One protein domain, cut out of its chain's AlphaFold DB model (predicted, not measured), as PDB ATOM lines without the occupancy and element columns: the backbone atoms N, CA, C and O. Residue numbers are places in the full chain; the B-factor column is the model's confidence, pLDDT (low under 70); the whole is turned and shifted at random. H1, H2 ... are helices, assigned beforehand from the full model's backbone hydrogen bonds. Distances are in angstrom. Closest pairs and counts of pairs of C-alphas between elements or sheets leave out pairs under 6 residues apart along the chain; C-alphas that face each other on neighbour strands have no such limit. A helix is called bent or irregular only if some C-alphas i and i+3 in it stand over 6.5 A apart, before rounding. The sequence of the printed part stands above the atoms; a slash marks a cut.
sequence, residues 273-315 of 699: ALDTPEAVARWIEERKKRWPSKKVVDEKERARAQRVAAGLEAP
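What this domain is: This is residues 273 to 315 of the 699 residues of the protein "C3H1-type domain-containing protein" of Rhodotorula graminis (strain WP1) (UniProt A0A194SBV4). Two helices, H1 and then H2, follow each other end to end in a long bent line, like a V opened wide, with a short link at the bend and no packing of one helix on the other. The first residues, 273 to 276, make a small hook before H1, and the last ones, 310 to 315, fold back at the far end of H2. The printed part has 43 residues with two named helices and no named strand, and its class is all helix. It is extended, with a radius of gyration of the C-alphas of 16.1 A, and spans 47 by 18 by 10 A, only just a rod.

How they stand to each other: H1, residues 277 to 289, is joined to H2, residues 294 to 309, by a tight link of 4 residues. The two helices are only just apart, with their closest C-alphas 8.2 A from each other. Residues 275 to 282, of which 277 to 282 belong to H1, stand free. Residues 284 to 291, of which 284 to 289 belong to H1, stand free too, as do residues 293 to 299, of which 294 to 299 belong to H2. In H1 and H2 every O i to N i+4 pair is within hydrogen-bond range.

Where its parts are: H1 begins at C-alpha 277, at (219.638, 231.792, 269.116), and measures 18.2 A from first to last C-alpha. H2, the longest helix with 16 residues, begins at C-alpha 294, at (191.900, 231.824, 266.777). It ends at C-alpha 309, at (177.724, 221.701, 280.088), and measures 21.9 A. Neither helix is bent or irregular.

The domain as a whole: The two C-alphas farthest apart are those of Asp 275 and Gly 311, at 47.5 A. The printed part has no cut and no long link. The mean pLDDT of the printed part is 91.7, and no printed residue is under 70.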
ATOM      1  N   ALA A 273     217.902 233.701 279.751       80.00
ATOM      2  CA  ALA A 273     218.972 234.410 279.067       80.00
ATOM      3  C   ALA A 273     218.814 234.214 277.550       80.00
ATOM      4  O   ALA A 273     218.737 233.078 277.079       80.00
ATOM      5  N   LEU A 274     218.772 235.301 276.778       78.38
ATOM      6  CA  LEU A 274     218.646 235.255 275.312       78.38
ATOM      7  C   LEU A 274     220.003 235.048 274.603       78.38
ATOM      8  O   LEU A 274     220.155 235.390 273.434       78.38
ATOM      9  N   ASP A 275     220.990 234.489 275.308       85.56
ATOM     10  CA  ASP A 275     222.389 234.416 274.867       85.56
ATOM     11  C   ASP A 275     222.654 233.325 273.806       85.56
ATOM     12  O   ASP A 275     223.751 233.257 273.254       85.56
ATOM     13  N   THR A 276     221.668 232.474 273.485       90.75
ATOM     14  CA  THR A 276     221.743 231.543 272.344       90.75
ATOM     15  C   THR A 276     220.543 231.706 271.407       90.75
ATOM     16  O   THR A 276     219.406 231.822 271.876       90.75
ATOM     17  N   PRO A 277     220.740 231.664 270.072       87.62
ATOM     18  CA  PRO A 277     219.638 231.792 269.116       87.62
ATOM     19  C   PRO A 277     218.626 230.641 269.236       87.62
ATOM     20  O   PRO A 277     217.442 230.838 268.978       87.62
ATOM     21  N   GLU A 278     219.052 229.463 269.705       90.50
ATOM     22  CA  GLU A 278     218.147 228.358 270.030       90.50
ATOM     23  C   GLU A 278     217.226 228.664 271.218       90.50
ATOM     24  O   GLU A 278     216.049 228.309 271.174       90.50
ATOM     25  N   ALA A 279     217.717 229.327 272.273       86.06
ATOM     26  CA  ALA A 279     216.869 229.740 273.393       86.06
ATOM     27  C   ALA A 279     215.837 230.786 272.946       86.06
ATOM     28  O   ALA A 279     214.669 230.693 273.323       86.06
ATOM     29  N   VAL A 280     216.240 231.722 272.076       87.06
ATOM     30  CA  VAL A 280     215.327 232.686 271.439       87.06
ATOM     31  C   VAL A 280     214.264 231.957 270.607       87.06
ATOM     32  O   VAL A 280     213.077 232.229 270.774       87.06
ATOM     33  N   ALA A 281     214.654 230.993 269.765       91.38
ATOM     34  CA  ALA A 281     213.724 230.218 268.940       91.38
ATOM     35  C   ALA A 281     212.717 229.416 269.784       91.38
ATOM     36  O   ALA A 281     211.509 229.537 269.578       91.38
ATOM     37  N   ARG A 282     213.188 228.671 270.795       89.81
ATOM     38  CA  ARG A 282     212.324 227.894 271.706       89.81
ATOM     39  C   ARG A 282     211.364 228.797 272.491       89.81
ATOM     40  O   ARG A 282     210.193 228.452 272.637       89.81
ATOM     41  N   TRP A 283     211.818 229.972 272.934       91.38
ATOM     42  CA  TRP A 283     210.964 230.965 273.599       91.38
ATOM     43  C   TRP A 283     209.915 231.565 272.655       91.38
ATOM     44  O   TRP A 283     208.758 231.721 273.051       91.38
ATOM     45  N   ILE A 284     210.278 231.856 271.400       91.75
ATOM     46  CA  ILE A 284     209.333 232.302 270.367       91.75
ATOM     47  C   ILE A 284     208.292 231.214 270.091       91.75
ATOM     48  O   ILE A 284     207.108 231.531 270.028       91.75
ATOM     49  N   GLU A 285     208.679 229.943 269.980       92.56
ATOM     50  CA  GLU A 285     207.731 228.837 269.798       92.56
ATOM     51  C   GLU A 285     206.794 228.647 270.994       92.56
ATOM     52  O   GLU A 285     205.587 228.496 270.805       92.56
ATOM     53  N   GLU A 286     207.312 228.678 272.223       91.44
ATOM     54  CA  GLU A 286     206.505 228.584 273.444       91.44
ATOM     55  C   GLU A 286     205.519 229.761 273.545       91.44
ATOM     56  O   GLU A 286     204.329 229.572 273.821       91.44
ATOM     57  N   ARG A 287     205.981 230.984 273.241       93.50
ATOM     58  CA  ARG A 287     205.131 232.179 273.152       93.50
ATOM     59  C   ARG A 287     204.093 232.060 272.039       93.50
ATOM     60  O   ARG A 287     202.944 232.399 272.292       93.50
ATOM     61  N   LYS A 288     204.454 231.550 270.857       92.19
ATOM     62  CA  LYS A 288     203.560 231.365 269.698       92.19
ATOM     63  C   LYS A 288     202.485 230.308 269.969       92.19
ATOM     64  O   LYS A 288     201.337 230.523 269.597       92.19
ATOM     65  N   LYS A 289     202.824 229.230 270.690       90.75
ATOM     66  CA  LYS A 289     201.879 228.208 271.187       90.75
ATOM     67  C   LYS A 289     200.903 228.770 272.233       90.75
ATOM     68  O   LYS A 289     199.740 228.391 272.232       90.75
ATOM     69  N   ARG A 290     201.342 229.697 273.100       85.75
ATOM     70  CA  ARG A 290     200.482 230.371 274.103       85.75
ATOM     71  C   ARG A 290     199.834 231.680 273.631       85.75
ATOM     72  O   ARG A 290     199.123 232.315 274.411       85.75
ATOM     73  N   TRP A 291     200.087 232.121 272.402       90.56
ATOM     74  CA  TRP A 291     199.504 233.351 271.864       90.56
ATOM     75  C   TRP A 291     198.005 233.125 271.594       90.56
ATOM     76  O   TRP A 291     197.636 232.015 271.204       90.56
ATOM     77  N   PRO A 292     197.123 234.130 271.776       91.88
ATOM     78  CA  PRO A 292     195.683 233.988 271.555       91.88
ATOM     79  C   PRO A 292     195.351 233.989 270.053       91.88
ATOM     80  O   PRO A 292     194.651 234.857 269.541       91.88
ATOM     81  N   SER A 293     195.891 233.004 269.336       92.81
ATOM     82  CA  SER A 293     195.462 232.643 267.989       92.81
ATOM     83  C   SER A 293     194.019 232.140 268.022       92.81
ATOM     84  O   SER A 293     193.581 231.603 269.042       92.81
ATOM     85  N   LYS A 294     193.300 232.262 266.898       91.94
ATOM     86  CA  LYS A 294     191.900 231.824 266.777       91.94
ATOM     87  C   LYS A 294     191.702 230.406 267.338       91.94
ATOM     88  O   LYS A 294     190.922 230.236 268.260       91.94
ATOM     89  N   LYS A 295     192.538 229.439 266.930       92.88
ATOM     90  CA  LYS A 295     192.491 228.046 267.423       92.88
ATOM     91  C   LYS A 295     192.587 227.923 268.953       92.88
ATOM     92  O   LYS A 295     191.807 227.184 269.537       92.88
ATOM     93  N   VAL A 296     193.487 228.664 269.607       93.81
ATOM     94  CA  VAL A 296     193.657 228.636 271.079       93.81
ATOM     95  C   VAL A 296     192.502 229.343 271.802       93.81
ATOM     96  O   VAL A 296     192.165 228.987 272.931       93.81
ATOM     97  N   VAL A 297     191.877 230.343 271.173       94.38
ATOM     98  CA  VAL A 297     190.655 230.980 271.690       94.38
ATOM     99  C   VAL A 297     189.467 230.025 271.563       94.38
ATOM    100  O   VAL A 297     188.813 229.766 272.571       94.38
ATOM    101  N   ASP A 298     189.258 229.442 270.382       94.25
ATOM    102  CA  ASP A 298     188.188 228.486 270.079       94.25
ATOM    103  C   ASP A 298     188.281 227.238 270.978       94.25
ATOM    104  O   ASP A 298     187.289 226.808 271.560       94.25
ATOM    105  N   GLU A 299     189.483 226.678 271.168       94.19
ATOM    106  CA  GLU A 299     189.746 225.548 272.073       94.19
ATOM    107  C   GLU A 299     189.437 225.905 273.534       94.19
ATOM    108  O   GLU A 299     188.771 225.149 274.245       94.19
ATOM    109  N   LYS A 300     189.859 227.090 273.988       95.75
ATOM    110  CA  LYS A 300     189.598 227.573 275.350       95.75
ATOM    111  C   LYS A 300     188.121 227.892 275.584       95.75
ATOM    112  O   LYS A 300     187.627 227.701 276.699       95.75
ATOM    113  N   GLU A 301     187.409 228.351 274.561       95.06
ATOM    114  CA  GLU A 301     185.958 228.528 274.582       95.06
ATOM    115  C   GLU A 301     185.237 227.174 274.573       95.06
ATOM    116  O   GLU A 301     184.332 226.977 275.382       95.06
ATOM    117  N   ARG A 302     185.706 226.185 273.802       95.69
ATOM    118  CA  ARG A 302     185.200 224.800 273.811       95.69
ATOM    119  C   ARG A 302     185.388 224.128 275.175       95.69
ATOM    120  O   ARG A 302     184.426 223.600 275.726       95.69
ATOM    121  N   ALA A 303     186.571 224.242 275.779       95.94
ATOM    122  CA  ALA A 303     186.859 223.755 277.132       95.94
ATOM    123  C   ALA A 303     186.068 224.510 278.221       95.94
ATOM    124  O   ALA A 303     185.800 223.980 279.305       95.94
ATOM    125  N   ARG A 304     185.658 225.757 277.960       94.19
ATOM    126  CA  ARG A 304     184.722 226.489 278.821       94.19
ATOM    127  C   ARG A 304     183.289 225.998 278.637       94.19
ATOM    128  O   ARG A 304     182.631 225.730 279.635       94.19
ATOM    129  N   ALA A 305     182.830 225.827 277.401       95.06
ATOM    130  CA  ALA A 305     181.512 225.297 277.075       95.06
ATOM    131  C   ALA A 305     181.318 223.882 277.642       95.06
ATOM    132  O   ALA A 305     180.277 223.608 278.227       95.06
ATOM    133  N   GLN A 306     182.343 223.025 277.586       96.25
ATOM    134  CA  GLN A 306     182.351 221.708 278.234       96.25
ATOM    135  C   GLN A 306     182.208 221.808 279.761       96.25
ATOM    136  O   GLN A 306     181.343 221.149 280.330       96.25
ATOM    137  N   ARG A 307     182.978 222.674 280.442       95.19
ATOM    138  CA  ARG A 307     182.830 222.874 281.901       95.19
ATOM    139  C   ARG A 307     181.496 223.522 282.290       95.19
ATOM    140  O   ARG A 307     181.022 223.286 283.398       95.19
ATOM    141  N   VAL A 308     180.868 224.285 281.394       95.19
ATOM    142  CA  VAL A 308     179.498 224.799 281.563       95.19
ATOM    143  C   VAL A 308     178.453 223.695 281.363       95.19
ATOM    144  O   VAL A 308     177.537 223.579 282.173       95.19
ATOM    145  N   ALA A 309     178.605 222.843 280.345       95.06
ATOM    146  CA  ALA A 309     177.724 221.701 280.088       95.06
ATOM    147  C   ALA A 309     177.793 220.647 281.209       95.06
ATOM    148  O   ALA A 309     176.765 220.109 281.611       95.06
ATOM    149  N   ALA A 310     178.981 220.426 281.780       97.19
ATOM    150  CA  ALA A 310     179.197 219.603 282.970       97.19
ATOM    151  C   ALA A 310     178.702 220.255 284.283       97.19
ATOM    152  O   ALA A 310     178.841 219.668 285.353       97.19
ATOM    153  N   GLY A 311     178.170 221.485 284.241       94.88
ATOM    154  CA  GLY A 311     177.670 222.212 285.415       94.88
ATOM    155  C   GLY A 311     178.745 222.721 286.388       94.88
ATOM    156  O   GLY A 311     178.399 223.278 287.429       94.88
ATOM    157  N   LEU A 312     180.034 222.561 286.062       93.50
ATOM    158  CA  LEU A 312     181.174 222.955 286.902       93.50
ATOM    159  C   LEU A 312     181.466 224.462 286.850       93.50
ATOM    160  O   LEU A 312     181.933 225.039 287.831       93.50
ATOM    161  N   GLU A 313     181.183 225.120 285.723       92.12
ATOM    162  CA  GLU A 313     181.196 226.581 285.608       92.12
ATOM    163  C   GLU A 313     179.777 227.081 285.303       92.12
ATOM    164  O   GLU A 313     179.110 226.585 284.399       92.12
ATOM    165  N   ALA A 314     179.290 228.083 286.039       89.88
ATOM    166  CA  ALA A 314     178.012 228.705 285.700       89.88
ATOM    167  C   ALA A 314     178.112 229.374 284.312       89.88
ATOM    168  O   ALA A 314     179.119 230.047 284.064       89.88
ATOM    169  N   PRO A 315     177.092 229.261 283.430       88.69
ATOM    170  CA  PRO A 315     177.125 229.879 282.108       88.69
ATOM    171  C   PRO A 315     177.540 231.355 282.192       88.69
ATOM    172  O   PRO A 315     177.024 232.073 283.064       88.69
TER     173      PRO A 315